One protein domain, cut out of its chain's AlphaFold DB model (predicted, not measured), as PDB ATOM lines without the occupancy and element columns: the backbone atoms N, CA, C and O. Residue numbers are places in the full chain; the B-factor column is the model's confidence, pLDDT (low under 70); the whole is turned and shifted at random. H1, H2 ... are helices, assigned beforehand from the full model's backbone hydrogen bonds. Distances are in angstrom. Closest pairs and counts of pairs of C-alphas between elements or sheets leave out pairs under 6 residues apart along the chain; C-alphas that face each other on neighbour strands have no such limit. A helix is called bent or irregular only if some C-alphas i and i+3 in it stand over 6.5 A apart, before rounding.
ATOM      1  N   SER A  64     -26.919 -57.067 -33.244       94.81
ATOM      2  CA  SER A  64     -25.618 -57.708 -33.024       94.81
ATOM      3  C   SER A  64     -25.681 -59.207 -33.278       94.81
ATOM      4  O   SER A  64     -24.808 -59.728 -33.972       94.81
ATOM      5  N   SER A  65     -26.729 -59.891 -32.802       95.88
ATOM      6  CA  SER A  65     -26.893 -61.320 -33.087       95.88
ATOM      7  C   SER A  65     -27.057 -61.571 -34.580       95.88
ATOM      8  O   SER A  65     -26.438 -62.490 -35.102       95.88
ATOM      9  N   ALA A  66     -27.857 -60.751 -35.274       96.50
ATOM     10  CA  ALA A  66     -28.052 -60.876 -36.716       96.50
ATOM     11  C   ALA A  66     -26.737 -60.686 -37.487       96.50
ATOM     12  O   ALA A  66     -26.391 -61.517 -38.324       96.50
ATOM     13  N   ALA A  67     -25.979 -59.627 -37.181       96.69
ATOM     14  CA  ALA A  67     -24.716 -59.335 -37.854       96.69
ATOM     15  C   ALA A  67     -23.631 -60.391 -37.567       96.69
ATOM     16  O   ALA A  67     -22.902 -60.783 -38.475       96.69
ATOM     17  N   GLY A  68     -23.541 -60.876 -36.326       97.44
ATOM     18  CA  GLY A  68     -22.513 -61.825 -35.889       97.44
ATOM     19  C   GLY A  68     -22.834 -63.301 -36.143       97.44
ATOM     20  O   GLY A  68     -21.998 -64.159 -35.865       97.44
ATOM     21  N   PHE A  69     -24.027 -63.638 -36.645       98.25
ATOM     22  CA  PHE A  69     -24.463 -65.037 -36.725       98.25
ATOM     23  C   PHE A  69     -23.612 -65.889 -37.678       98.25
ATOM     24  O   PHE A  69     -23.275 -67.027 -37.351       98.25
ATOM     25  N   ASN A  70     -23.211 -65.338 -38.829       98.12
ATOM     26  CA  ASN A  70     -22.335 -66.048 -39.769       98.12
ATOM     27  C   ASN A  70     -20.960 -66.335 -39.153       98.12
ATOM     28  O   ASN A  70     -20.460 -67.452 -39.277       98.12
ATOM     29  N   ASP A  71     -20.386 -65.364 -38.440       98.19
ATOM     30  CA  ASP A  71     -19.101 -65.527 -37.753       98.19
ATOM     31  C   ASP A  71     -19.199 -66.570 -36.636       98.19
ATOM     32  O   ASP A  71     -18.291 -67.383 -36.459       98.19
ATOM     33  N   PHE A  72     -20.318 -66.590 -35.905       98.25
ATOM     34  CA  PHE A  72     -20.617 -67.634 -34.929       98.25
ATOM     35  C   PHE A  72     -20.616 -69.027 -35.577       98.25
ATOM     36  O   PHE A  72     -19.893 -69.906 -35.107       98.25
ATOM     37  N   LEU A  73     -21.373 -69.227 -36.665       98.12
ATOM     38  CA  LEU A  73     -21.442 -70.520 -37.357       98.12
ATOM     39  C   LEU A  73     -20.077 -70.949 -37.907       98.12
ATOM     40  O   LEU A  73     -19.696 -72.111 -37.756       98.12
ATOM     41  N   ALA A  74     -19.331 -70.016 -38.505       98.19
ATOM     42  CA  ALA A  74     -18.000 -70.272 -39.045       98.19
ATOM     43  C   ALA A  74     -17.030 -70.722 -37.945       98.19
ATOM     44  O   ALA A  74     -16.413 -71.780 -38.064       98.19
ATOM     45  N   ARG A  75     -16.959 -69.976 -36.836       98.19
ATOM     46  CA  ARG A  75     -16.104 -70.311 -35.689       98.19
ATOM     47  C   ARG A  75     -16.487 -71.641 -35.049       98.19
ATOM     48  O   ARG A  75     -15.607 -72.423 -34.693       98.19
ATOM     49  N   PHE A  76     -17.784 -71.901 -34.898       97.81
ATOM     50  CA  PHE A  76     -18.276 -73.151 -34.329       97.81
ATOM     51  C   PHE A  76     -17.887 -74.349 -35.204       97.81
ATOM     52  O   PHE A  76     -17.320 -75.323 -34.707       97.81
ATOM     53  N   GLY A  77     -18.109 -74.250 -36.518       97.00
ATOM     54  CA  GLY A  77     -17.711 -75.275 -37.481       97.00
ATOM     55  C   GLY A  77     -16.197 -75.494 -37.539       97.00
ATOM     56  O   GLY A  77     -15.747 -76.638 -37.532       97.00
ATOM     57  N   GLU A  78     -15.406 -74.417 -37.530       97.50
ATOM     58  CA  GLU A  78     -13.941 -74.482 -37.536       97.50
ATOM     59  C   GLU A  78     -13.397 -75.205 -36.298       97.50
ATOM     60  O   GLU A  78     -12.558 -76.099 -36.426       97.50
ATOM     61  N   GLN A  79     -13.905 -74.885 -35.102       97.69
ATOM     62  CA  GLN A  79     -13.470 -75.564 -33.879       97.69
ATOM     63  C   GLN A  79     -13.794 -77.058 -33.906       97.69
ATOM     64  O   GLN A  79     -12.942 -77.866 -33.542       97.69
ATOM     65  N   ILE A  80     -14.992 -77.437 -34.362       97.06
ATOM     66  CA  ILE A  80     -15.383 -78.848 -34.469       97.06
ATOM     67  C   ILE A  80     -14.526 -79.568 -35.510       97.06
ATOM     68  O   ILE A  80     -14.097 -80.694 -35.271       97.06
ATOM     69  N   HIS A  81     -14.228 -78.935 -36.643       95.19
ATOM     70  CA  HIS A  81     -13.352 -79.525 -37.651       95.19
ATOM     71  C   HIS A  81     -11.922 -79.726 -37.121       95.19
ATOM     72  O   HIS A  81     -11.317 -80.769 -37.351       95.19
ATOM     73  N   ALA A  82     -11.383 -78.746 -36.392       96.62
ATOM     74  CA  ALA A  82     -10.016 -78.788 -35.878       96.62
ATOM     75  C   ALA A  82      -9.841 -79.710 -34.657       96.62
ATOM     76  O   ALA A  82      -8.790 -80.329 -34.504       96.62
ATOM     77  N   GLN A  83     -10.839 -79.784 -33.771       96.38
ATOM     78  CA  GLN A  83     -10.712 -80.402 -32.440       96.38
ATOM     79  C   GLN A  83     -11.735 -81.523 -32.185       96.38
ATOM     80  O   GLN A  83     -11.704 -82.170 -31.135       96.38
ATOM     81  N   GLY A  84     -12.643 -81.785 -33.127       94.50
ATOM     82  CA  GLY A  84     -13.699 -82.785 -32.985       94.50
ATOM     83  C   GLY A  84     -14.537 -82.544 -31.729       94.50
ATOM     84  O   GLY A  84     -14.908 -81.417 -31.407       94.50
ATOM     85  N   LYS A  85     -14.781 -83.614 -30.967       94.38
ATOM     86  CA  LYS A  85     -15.505 -83.553 -29.686       94.38
ATOM     87  C   LYS A  85     -14.819 -82.723 -28.589       94.38
ATOM     88  O   LYS A  85     -15.451 -82.459 -27.575       94.38
ATOM     89  N   ALA A  86     -13.548 -82.346 -28.758       95.19
ATOM     90  CA  ALA A  86     -12.815 -81.512 -27.804       95.19
ATOM     91  C   ALA A  86     -12.945 -80.003 -28.088       95.19
ATOM     92  O   ALA A  86     -12.322 -79.201 -27.398       95.19
ATOM     93  N   ALA A  87     -13.732 -79.608 -29.095       97.12
ATOM     94  CA  ALA A  87     -13.985 -78.206 -29.413       97.12
ATOM     95  C   ALA A  87     -14.527 -77.435 -28.184       97.12
ATOM     96  O   ALA A  87     -15.549 -77.843 -27.628       97.12
ATOM     97  N   PRO A  88     -13.911 -76.306 -27.783       97.00
ATOM     98  CA  PRO A  88     -14.326 -75.538 -26.606       97.00
ATOM     99  C   PRO A  88     -15.806 -75.142 -26.596       97.00
ATOM    100  O   PRO A  88     -16.458 -75.250 -25.564       97.00
ATOM    101  N   MET A  89     -16.367 -74.757 -27.746       97.00
ATOM    102  CA  MET A  89     -17.790 -74.395 -27.847       97.00
ATOM    103  C   MET A  89     -18.751 -75.585 -27.648       97.00
ATOM    104  O   MET A  89     -19.936 -75.376 -27.409       97.00
ATOM    105  N   LEU A  90     -18.275 -76.837 -27.734       97.50
ATOM    106  CA  LEU A  90     -19.063 -78.025 -27.365       97.50
ATOM    107  C   LEU A  90     -19.033 -78.314 -25.858       97.50
ATOM    108  O   LEU A  90     -19.859 -79.087 -25.386       97.50
ATOM    109  N   ALA A  91     -18.098 -77.715 -25.116       95.44
ATOM    110  CA  ALA A  91     -17.995 -77.852 -23.664       95.44
ATOM    111  C   ALA A  91     -18.866 -76.837 -22.902       95.44
ATOM    112  O   ALA A  91     -18.943 -76.893 -21.675       95.44
ATOM    113  N   GLU A  92     -19.508 -75.903 -23.610       95.75
ATOM    114  CA  GLU A  92     -20.469 -74.971 -23.026       95.75
ATOM    115  C   GLU A  92     -21.647 -75.730 -22.407       95.75
ATOM    116  O   GLU A  92     -22.257 -76.596 -23.039       95.75
ATOM    117  N   LEU A  93     -21.991 -75.362 -21.176       91.44
ATOM    118  CA  LEU A  93     -23.142 -75.881 -20.452       91.44
ATOM    119  C   LEU A  93     -24.092 -74.730 -20.120       91.44
ATOM    120  O   LEU A  93     -23.629 -73.615 -19.875       91.44
ATOM    121  N   PRO A  94     -25.412 -74.977 -20.092       87.62
ATOM    122  CA  PRO A  94     -26.352 -73.981 -19.606       87.62
ATOM    123  C   PRO A  94     -26.088 -73.679 -18.128       87.62
ATOM    124  O   PRO A  94     -25.717 -74.573 -17.366       87.62
ATOM    125  N   GLU A  95     -26.354 -72.443 -17.702       83.06
ATOM    126  CA  GLU A  95     -26.336 -72.045 -16.287       83.06
ATOM    127  C   GLU A  95     -27.533 -72.656 -15.537       83.06
ATOM    128  O   GLU A  95     -28.496 -71.989 -15.167       83.06
ATOM    129  N   SER A  96     -27.518 -73.976 -15.373       77.19
ATOM    130  CA  SER A  96     -28.609 -74.729 -14.776       77.19
ATOM    131  C   SER A  96     -28.091 -75.989 -14.099       77.19
ATOM    132  O   SER A  96     -27.320 -76.751 -14.677       77.19
ATOM    133  N   ALA A  97     -28.560 -76.231 -12.876       73.44
ATOM    134  CA  ALA A  97     -28.336 -77.488 -12.168       73.44
ATOM    135  C   ALA A  97     -29.400 -78.551 -12.504       73.44
ATOM    136  O   ALA A  97     -29.359 -79.646 -11.948       73.44
ATOM    137  N   ASP A  98     -30.366 -78.232 -13.375       71.00
ATOM    138  CA  ASP A  98     -31.449 -79.138 -13.751       71.00
ATOM    139  C   ASP A  98     -30.919 -80.259 -14.666       71.00
ATOM    140  O   ASP A  98     -30.483 -79.983 -15.794       71.00
ATOM    141  N   PRO A  99     -30.977 -81.534 -14.237       72.31
ATOM    142  CA  PRO A  99     -30.460 -82.637 -15.038       72.31
ATOM    143  C   PRO A  99     -31.180 -82.811 -16.380       72.31
ATOM    144  O   PRO A  99     -30.550 -83.253 -17.340       72.31
ATOM    145  N   ALA A 100     -32.456 -82.416 -16.502       72.62
ATOM    146  CA  ALA A 100     -33.167 -82.421 -17.782       72.62
ATOM    147  C   ALA A 100     -32.526 -81.436 -18.760       72.62
ATOM    148  O   ALA A 100     -32.246 -81.769 -19.914       72.62
ATOM    149  N   ARG A 101     -32.278 -80.213 -18.280       81.75
ATOM    150  CA  ARG A 101     -31.702 -79.119 -19.063       81.75
ATOM    151  C   ARG A 101     -30.288 -79.458 -19.529       81.75
ATOM    152  O   ARG A 101     -29.957 -79.161 -20.679       81.75
ATOM    153  N   LEU A 102     -29.497 -80.100 -18.667       85.00
ATOM    154  CA  LEU A 102     -28.156 -80.598 -18.987       85.00
ATOM    155  C   LEU A 102     -28.203 -81.748 -20.002       85.00
ATOM    156  O   LEU A 102     -27.479 -81.712 -20.994       85.00
ATOM    157  N   ALA A 103     -29.092 -82.729 -19.818       82.94
ATOM    158  CA  ALA A 103     -29.245 -83.844 -20.754       82.94
ATOM    159  C   ALA A 103     -29.621 -83.373 -22.169       82.94
ATOM    160  O   ALA A 103     -29.092 -83.889 -23.153       82.94
ATOM    161  N   LEU A 104     -30.480 -82.356 -22.283       86.06
ATOM    162  CA  LEU A 104     -30.836 -81.742 -23.566       86.06
ATOM    163  C   LEU A 104     -29.655 -81.023 -24.227       86.06
ATOM    164  O   LEU A 104     -29.453 -81.180 -25.431       86.06
ATOM    165  N   ALA A 105     -28.849 -80.288 -23.454       92.38
ATOM    166  CA  ALA A 105     -27.640 -79.647 -23.971       92.38
ATOM    167  C   ALA A 105     -26.627 -80.691 -24.478       92.38
ATOM    168  O   ALA A 105     -26.094 -80.563 -25.581       92.38
ATOM    169  N   HIS A 106     -26.425 -81.776 -23.726       93.81
ATOM    170  CA  HIS A 106     -25.584 -82.903 -24.136       93.81
ATOM    171  C   HIS A 106     -26.111 -83.599 -25.404       93.81
ATOM    172  O   HIS A 106     -25.340 -83.924 -26.310       93.81
ATOM    173  N   GLN A 107     -27.429 -83.788 -25.515       94.19
ATOM    174  CA  GLN A 107     -28.058 -84.330 -26.721       94.19
ATOM    175  C   GLN A 107     -27.850 -83.406 -27.935       94.19
ATOM    176  O   GLN A 107     -27.572 -83.894 -29.032       94.19
ATOM    177  N   ALA A 108     -27.910 -82.079 -27.763       97.50
ATOM    178  CA  ALA A 108     -27.602 -81.129 -28.834       97.50
ATOM    179  C   ALA A 108     -26.145 -81.251 -29.319       97.50
ATOM    180  O   ALA A 108     -25.902 -81.230 -30.527       97.50
ATOM    181  N   VAL A 109     -25.185 -81.458 -28.408       98.25
ATOM    182  CA  VAL A 109     -23.779 -81.743 -28.759       98.25
ATOM    183  C   VAL A 109     -23.674 -83.014 -29.605       98.25
ATOM    184  O   VAL A 109     -23.085 -82.986 -30.688       98.25
ATOM    185  N   ASN A 110     -24.284 -84.116 -29.161       97.25
ATOM    186  CA  ASN A 110     -24.278 -85.376 -29.908       97.25
ATOM    187  C   ASN A 110     -24.939 -85.243 -31.290       97.25
ATOM    188  O   ASN A 110     -24.434 -85.800 -32.269       97.25
ATOM    189  N   PHE A 111     -26.036 -84.489 -31.392       97.81
ATOM    190  CA  PHE A 111     -26.683 -84.191 -32.667       97.81
ATOM    191  C   PHE A 111     -25.734 -83.455 -33.616       97.81
ATOM    192  O   PHE A 111     -25.531 -83.911 -34.741       97.81
ATOM    193  N   VAL A 112     -25.099 -82.369 -33.166       97.94
ATOM    194  CA  VAL A 112     -24.151 -81.606 -33.991       97.94
ATOM    195  C   VAL A 112     -22.973 -82.477 -34.438       97.94
ATOM    196  O   VAL A 112     -22.631 -82.473 -35.619       97.94
ATOM    197  N   LEU A 113     -22.382 -83.265 -33.534       97.62
ATOM    198  CA  LEU A 113     -21.277 -84.173 -33.865       97.62
ATOM    199  C   LEU A 113     -21.686 -85.215 -34.915       97.62
ATOM    200  O   LEU A 113     -20.933 -85.471 -35.858       97.62
ATOM    201  N   SER A 114     -22.907 -85.749 -34.823       96.56
ATOM    202  CA  SER A 114     -23.414 -86.719 -35.801       96.56
ATOM    203  C   SER A 114     -23.500 -86.146 -37.219       96.56
ATOM    204  O   SER A 114     -23.281 -86.864 -38.194       96.56
ATOM    205  N   LYS A 115     -23.756 -84.838 -37.351       95.75
ATOM    206  CA  LYS A 115     -23.893 -84.149 -38.643       95.75
ATOM    207  C   LYS A 115     -22.570 -83.970 -39.374       95.75
ATOM    208  O   LYS A 115     -22.571 -83.796 -40.587       95.75
ATOM    209  N   VAL A 116     -21.459 -84.078 -38.652       94.06
ATOM    210  CA  VAL A 116     -20.096 -84.021 -39.195       94.06
ATOM    211  C   VAL A 116     -19.372 -85.371 -39.106       94.06
ATOM    212  O   VAL A 116     -18.160 -85.434 -39.285       94.06
ATOM    213  N   GLY A 117     -20.097 -86.460 -38.819       93.38
ATOM    214  CA  GLY A 117     -19.538 -87.815 -38.748       93.38
ATOM    215  C   GLY A 117     -18.592 -88.061 -37.566       93.38
ATOM    216  O   GLY A 117     -17.797 -88.997 -37.607       93.38
ATOM    217  N   GLN A 118     -18.655 -87.233 -36.522       93.62
ATOM    218  CA  GLN A 118     -17.863 -87.397 -35.303       93.62
ATOM    219  C   GLN A 118     -18.583 -88.320 -34.302       93.62
ATOM    220  O   GLN A 118     -19.818 -88.344 -34.266       93.62
ATOM    221  N   PRO A 119     -17.845 -89.074 -33.465       92.88
ATOM    222  CA  PRO A 119     -18.449 -89.902 -32.426       92.88
ATOM    223  C   PRO A 119     -19.133 -89.040 -31.357       92.88
ATOM    224  O   PRO A 119     -18.678 -87.934 -31.061       92.88
ATOM    225  N   SER A 120     -20.183 -89.580 -30.736       93.81
ATOM    226  CA  SER A 120     -20.883 -88.931 -29.623       93.81
ATOM    227  C   SER A 120     -19.930 -88.581 -28.475       93.81
ATOM    228  O   SER A 120     -19.030 -89.354 -28.131       93.81
ATOM    229  N   ALA A 121     -20.146 -87.416 -27.865       94.81
ATOM    230  CA  ALA A 121     -19.412 -86.981 -26.679       94.81
ATOM    231  C   ALA A 121     -20.017 -87.561 -25.392       94.81
ATOM    232  O   ALA A 121     -19.283 -87.845 -24.447       94.81
ATOM    233  N   TYR A 122     -21.333 -87.792 -25.384       92.62
ATOM    234  CA  TYR A 122     -22.075 -88.255 -24.214       92.62
ATOM    235  C   TYR A 122     -22.786 -89.580 -24.509       92.62
ATOM    236  O   TYR A 122     -23.748 -89.610 -25.269       92.62
ATOM    237  N   ALA A 123     -22.304 -90.688 -23.938       88.81
ATOM    238  CA  ALA A 123     -22.789 -92.035 -24.268       88.81
ATOM    239  C   ALA A 123     -24.261 -92.278 -23.885       88.81
ATOM    240  O   ALA A 123     -24.957 -93.023 -24.567       88.81
ATOM    241  N   GLU A 124     -24.732 -91.617 -22.827       85.75
ATOM    242  CA  GLU A 124     -26.089 -91.776 -22.286       85.75
ATOM    243  C   GLU A 124     -27.137 -90.918 -23.013       85.75
ATOM    244  O   GLU A 124     -28.319 -90.959 -22.672       85.75
ATOM    245  N   GLN A 125     -26.722 -90.097 -23.984       88.00
ATOM    246  CA  GLN A 125     -27.606 -89.191 -24.708       88.00
ATOM    247  C   GLN A 125     -27.726 -89.577 -26.178       88.00
ATOM    248  O   GLN A 125     -26.754 -89.917 -26.853       88.00
ATOM    249  N   SER A 126     -28.944 -89.450 -26.698       89.12
ATOM    250  CA  SER A 126     -29.240 -89.632 -28.118       89.12
ATOM    251  C   SER A 126     -28.474 -88.630 -29.000       89.12
ATOM    252  O   SER A 126     -28.063 -87.565 -28.544       89.12
ATOM    253  N   SER A 127     -28.320 -88.945 -30.286       94.06
ATOM    254  CA  SER A 127     -27.867 -87.993 -31.318       94.06
ATOM    255  C   SER A 127     -29.031 -87.421 -32.137       94.06
ATOM    256  O   SER A 127     -28.818 -86.796 -33.172       94.06
ATOM    257  N   GLN A 128     -30.278 -87.658 -31.720       92.75
ATOM    258  CA  GLN A 128     -31.457 -87.042 -32.334       92.75
ATOM    259  C   GLN A 128     -31.544 -85.555 -31.984       92.75
ATOM    260  O   GLN A 128     -31.168 -85.143 -30.888       92.75
ATOM    261  N   ASN A 129     -32.109 -84.751 -32.887       94.88
ATOM    262  CA  ASN A 129     -32.288 -83.325 -32.643       94.88
ATOM    263  C   ASN A 129     -33.276 -83.085 -31.480       94.88
ATOM    264  O   ASN A 129     -34.458 -83.417 -31.629       94.88
ATOM    265  N   PRO A 130     -32.847 -82.478 -30.357       91.50
ATOM    266  CA  PRO A 130     -33.732 -82.221 -29.221       91.50
ATOM    267  C   PRO A 130     -34.820 -81.182 -29.536       91.50
ATOM    268  O   PRO A 130     -35.820 -81.118 -28.828       91.50
ATOM    269  N   PHE A 131     -34.676 -80.398 -30.609       95.19
ATOM    270  CA  PHE A 131     -35.613 -79.338 -30.994       95.19
ATOM    271  C   PHE A 131     -36.496 -79.702 -32.197       95.19
ATOM    272  O   PHE A 131     -37.217 -78.849 -32.717       95.19
ATOM    273  N   ALA A 132     -36.476 -80.966 -32.633       93.75
ATOM    274  CA  ALA A 132     -37.185 -81.434 -33.826       93.75
ATOM    275  C   ALA A 132     -38.701 -81.167 -33.818       93.75
ATOM    276  O   ALA A 132     -39.299 -81.097 -34.890       93.75
ATOM    277  N   GLU A 133     -39.322 -81.003 -32.647       90.62
ATOM    278  CA  GLU A 133     -40.767 -80.759 -32.503       90.62
ATOM    279  C   GLU A 133     -41.125 -79.298 -32.198       90.62
ATOM    280  O   GLU A 133     -42.305 -78.961 -32.068       90.62
ATOM    281  N   LEU A 134     -40.135 -78.409 -32.089       93.38
ATOM    282  CA  LEU A 134     -40.398 -76.990 -31.887       93.38
ATOM    283  C   LEU A 134     -40.898 -76.327 -33.170       93.38
ATOM    284  O   LEU A 134     -40.491 -76.680 -34.282       93.38
ATOM    285  N   GLY A 135     -41.761 -75.323 -32.993       94.88
ATOM    286  CA  GLY A 135     -42.193 -74.437 -34.068       94.88
ATOM    287  C   GLY A 135     -41.039 -73.609 -34.638       94.88
ATOM    288  O   GLY A 135     -40.044 -73.354 -33.953       94.88
ATOM    289  N   ARG A 136     -41.189 -73.142 -35.878       95.56
ATOM    290  CA  ARG A 136     -40.154 -72.395 -36.607       95.56
ATOM    291  C   ARG A 136     -39.686 -71.140 -35.854       95.56
ATOM    292  O   ARG A 136     -38.483 -70.929 -35.705       95.56
ATOM    293  N   LYS A 137     -40.616 -70.360 -35.295       95.38
ATOM    294  CA  LYS A 137     -40.290 -69.151 -34.519       95.38
ATOM    295  C   LYS A 137     -39.498 -69.456 -33.246       95.38
ATOM    296  O   LYS A 137     -38.566 -68.728 -32.920       95.38
ATOM    297  N   SER A 138     -39.809 -70.556 -32.558       95.75
ATOM    298  CA  SER A 138     -39.054 -71.003 -31.379       95.75
ATOM    299  C   SER A 138     -37.629 -71.417 -31.748       95.75
ATOM    300  O   SER A 138     -36.692 -71.031 -31.060       95.75
ATOM    301  N   LEU A 139     -37.448 -72.147 -32.855       97.62
ATOM    302  CA  LEU A 139     -36.113 -72.491 -33.363       97.62
ATOM    303  C   LEU A 139     -35.302 -71.239 -33.702       97.62
ATOM    304  O   LEU A 139     -34.132 -71.149 -33.346       97.62
ATOM    305  N   SER A 140     -35.940 -70.265 -34.353       97.31
ATOM    306  CA  SER A 140     -35.337 -68.977 -34.696       97.31
ATOM    307  C   SER A 140     -34.873 -68.238 -33.434       97.31
ATOM    308  O   SER A 140     -33.731 -67.793 -33.355       97.31
ATOM    309  N   ARG A 141     -35.704 -68.209 -32.385       96.75
ATOM    310  CA  ARG A 141     -35.331 -67.633 -31.084       96.75
ATOM    311  C   ARG A 141     -34.134 -68.332 -30.453       96.75
ATOM    312  O   ARG A 141     -33.264 -67.638 -29.956       96.75
ATOM    313  N   ILE A 142     -34.067 -69.662 -30.499       96.94
ATOM    314  CA  ILE A 142     -32.923 -70.413 -29.957       96.94
ATOM    315  C   ILE A 142     -31.658 -70.113 -30.764       96.94
ATOM    316  O   ILE A 142     -30.644 -69.751 -30.185       96.94
ATOM    317  N   ALA A 143     -31.704 -70.225 -32.094       98.19
ATOM    318  CA  ALA A 143     -30.530 -70.051 -32.952       98.19
ATOM    319  C   ALA A 143     -29.861 -68.676 -32.767       98.19
ATOM    320  O   ALA A 143     -28.635 -68.574 -32.635       98.19
ATOM    321  N   PHE A 144     -30.672 -67.621 -32.707       97.31
ATOM    322  CA  PHE A 144     -30.204 -66.239 -32.633       97.31
ATOM    323  C   PHE A 144     -30.052 -65.695 -31.205       97.31
ATOM    324  O   PHE A 144     -29.708 -64.527 -31.056       97.31
ATOM    325  N   ASP A 145     -30.268 -66.495 -30.159       94.81
ATOM    326  CA  ASP A 145     -30.055 -66.045 -28.781       94.81
ATOM    327  C   ASP A 145     -28.563 -66.065 -28.421       94.81
ATOM    328  O   ASP A 145     -27.962 -67.119 -28.239       94.81
ATOM    329  N   ASP A 146     -27.953 -64.887 -28.313       91.38
ATOM    330  CA  ASP A 146     -26.567 -64.703 -27.865       91.38
ATOM    331  C   ASP A 146     -26.456 -64.322 -26.379       91.38
ATOM    332  O   ASP A 146     -25.387 -63.926 -25.919       91.38
ATOM    333  N   SER A 147     -27.545 -64.476 -25.615       89.12
ATOM    334  CA  SER A 147     -27.612 -64.091 -24.198       89.12
ATOM    335  C   SER A 147     -26.861 -65.035 -23.254       89.12
ATOM    336  O   SER A 147     -26.646 -64.690 -22.096       89.12
ATOM    337  N   GLY A 148     -26.500 -66.231 -23.730       86.81
ATOM    338  CA  GLY A 148     -25.944 -67.319 -22.917       86.81
ATOM    339  C   GLY A 148     -26.991 -68.290 -22.360       86.81
ATOM    340  O   GLY A 148     -26.627 -69.280 -21.732       86.81
ATOM    341  N   THR A 149     -28.287 -68.073 -22.623       89.19
ATOM    342  CA  THR A 149     -29.352 -69.003 -22.191       89.19
ATOM    343  C   THR A 149     -29.241 -70.379 -22.867       89.19
ATOM    344  O   THR A 149     -29.556 -71.419 -22.269       89.19
ATOM    345  N   PHE A 150     -28.810 -70.387 -24.130       93.69
ATOM    346  CA  PHE A 150     -28.587 -71.590 -24.928       93.69
ATOM    347  C   PHE A 150     -27.109 -71.724 -25.272       93.69
ATOM    348  O   PHE A 150     -26.450 -70.737 -25.605       93.69
ATOM    349  N   THR A 151     -26.598 -72.952 -25.224       97.00
ATOM    350  CA  THR A 151     -25.206 -73.237 -25.585       97.00
ATOM    351  C   THR A 151     -25.007 -73.120 -27.094       97.00
ATOM    352  O   THR A 151     -25.954 -73.232 -27.883       97.00
ATOM    353  N   SER A 152     -23.764 -72.965 -27.535       98.12
ATOM    354  CA  SER A 152     -23.414 -72.941 -28.957       98.12
ATOM    355  C   SER A 152     -23.924 -74.174 -29.716       98.12
ATOM    356  O   SER A 152     -24.428 -74.049 -30.837       98.12
ATOM    357  N   ALA A 153     -23.871 -75.359 -29.097       98.25
ATOM    358  CA  ALA A 153     -24.400 -76.586 -29.689       98.25
ATOM    359  C   ALA A 153     -25.919 -76.530 -29.900       98.25
ATOM    360  O   ALA A 153     -26.409 -76.966 -30.940       98.25
ATOM    361  N   GLU A 154     -26.665 -75.950 -28.962       98.06
ATOM    362  CA  GLU A 154     -28.117 -75.817 -29.069       98.06
ATOM    363  C   GLU A 154     -28.531 -74.809 -30.135       98.06
ATOM    364  O   GLU A 154     -29.405 -75.094 -30.956       98.06
ATOM    365  N   ARG A 155     -27.854 -73.659 -30.170       98.38
ATOM    366  CA  ARG A 155     -28.054 -72.636 -31.202       98.38
ATOM    367  C   ARG A 155     -27.810 -73.209 -32.597       98.38
ATOM    368  O   ARG A 155     -28.634 -73.040 -33.498       98.38
ATOM    369  N   SER A 156     -26.713 -73.951 -32.759       98.25
ATOM    370  CA  SER A 156     -26.394 -74.661 -33.999       98.25
ATOM    371  C   SER A 156     -27.436 -75.736 -34.329       98.25
ATOM    372  O   SER A 156     -27.898 -75.805 -35.467       98.25
ATOM    373  N   ALA A 157     -27.864 -76.547 -33.356       98.44
ATOM    374  CA  ALA A 157     -28.870 -77.586 -33.575       98.44
ATOM    375  C   ALA A 157     -30.221 -77.011 -34.036       98.44
ATOM    376  O   ALA A 157     -30.841 -77.543 -34.962       98.44
ATOM    377  N   ALA A 158     -30.654 -75.896 -33.441       98.50
ATOM    378  CA  ALA A 158     -31.869 -75.195 -33.843       98.50
ATOM    379  C   ALA A 158     -31.753 -74.617 -35.262       98.50
ATOM    380  O   ALA A 158     -32.666 -74.784 -36.070       98.50
ATOM    381  N   HIS A 159     -30.614 -74.001 -35.596       98.50
ATOM    382  CA  HIS A 159     -30.364 -73.497 -36.946       98.50
ATOM    383  C   HIS A 159     -30.362 -74.620 -37.992       98.50
ATOM    384  O   HIS A 159     -31.016 -74.501 -39.026       98.50
ATOM    385  N   GLN A 160     -29.698 -75.742 -37.714       98.12
ATOM    386  CA  GLN A 160     -29.673 -76.891 -38.621       98.12
ATOM    387  C   GLN A 160     -31.067 -77.492 -38.848       98.12
ATOM    388  O   GLN A 160     -31.362 -77.935 -39.958       98.12
TER     389      GLN A 160
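This is residues 64 to 160 of the 328 residues of an uncharacterized protein of Rivicola pingtungensis (UniProt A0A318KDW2). Two long helices, H1 and H2, stand as a corner, and a small helical hairpin of H3 and H4 fills the angle between them, with H4 packed on H2 and H3 on the side of H4 away from H2. Near its end H1 has a kink, and one long link, residues 87 to 98, leads from there to H2, while the other, residues 116 to 135, loops round H2 on its way to H3. The 97 printed residues have four named helices, in the order H1, H2, H3, H4, and no named strand; the class is all helix. The whole is compact, with a radius of gyration of the C-alphas of 12.4 A, and rounded, spanning 35 by 30 by 23 A.

Begin with H1, residues 64 to 86, which has a kink of 66 degrees near residue 80 and is irregular: C-alphas 82 and 85 are 9.5 A apart. Its residues 80 to 85 only just touch H2, residues 99 to 115, with 3 pairs of C-alphas within 8 A; the closest C-alphas are those of Lys 85 and Leu 113, at 7.2 A. The two lines are about perpendicular, at 78 degrees. Look next at H4, residues 152 to 160: it is close to H1 but not clearly touching, the closest C-alphas being those of Leu 73 and Ser 156, 7.3 A apart. Residues 105 to 112 of H2 touch H4 at a steep tilt of 58 degrees, the same way; the closest C-alphas, of Val 109 and Ala 153, are 5.3 A apart. H3, residues 136 to 143, makes a helical hairpin with H4: they touch at a shallow tilt of 31 degrees, opposite ways, with the C-alphas of Ala 143 and Arg 155 closest at 4.0 A. H3 is apart from H1 and from H2. The helix packing is mostly crossed, but only just: of 3 touching pairs, 1 is at a shallow tilt. In H2, H3 and H4 every O i to N i+4 pair is within hydrogen-bond range; in H1, 15 of 19 are.

Find C-alpha 64 at (-25.618, -57.708, -33.024); from there H1 runs 27.5 A to C-alpha 86 at (-12.815, -81.512, -27.804). H2 runs 24.5 A from Pro 99 to Lys 115. H3 spans 10.6 A from Arg 136 to Ala 143. H4 spans 12.2 A from Ser 152 to C-alpha 160 at (-29.673, -76.891, -38.621).

The C-alphas farthest apart are those of Ala 67 and Glu 124, at 36.0 A. The printed part has no cut. The links from H1 to H2 and from H2 to H3 are long, and that from H3 to H4 is short. The mean pLDDT of the printed part is 93.6, and no printed residue is under 70.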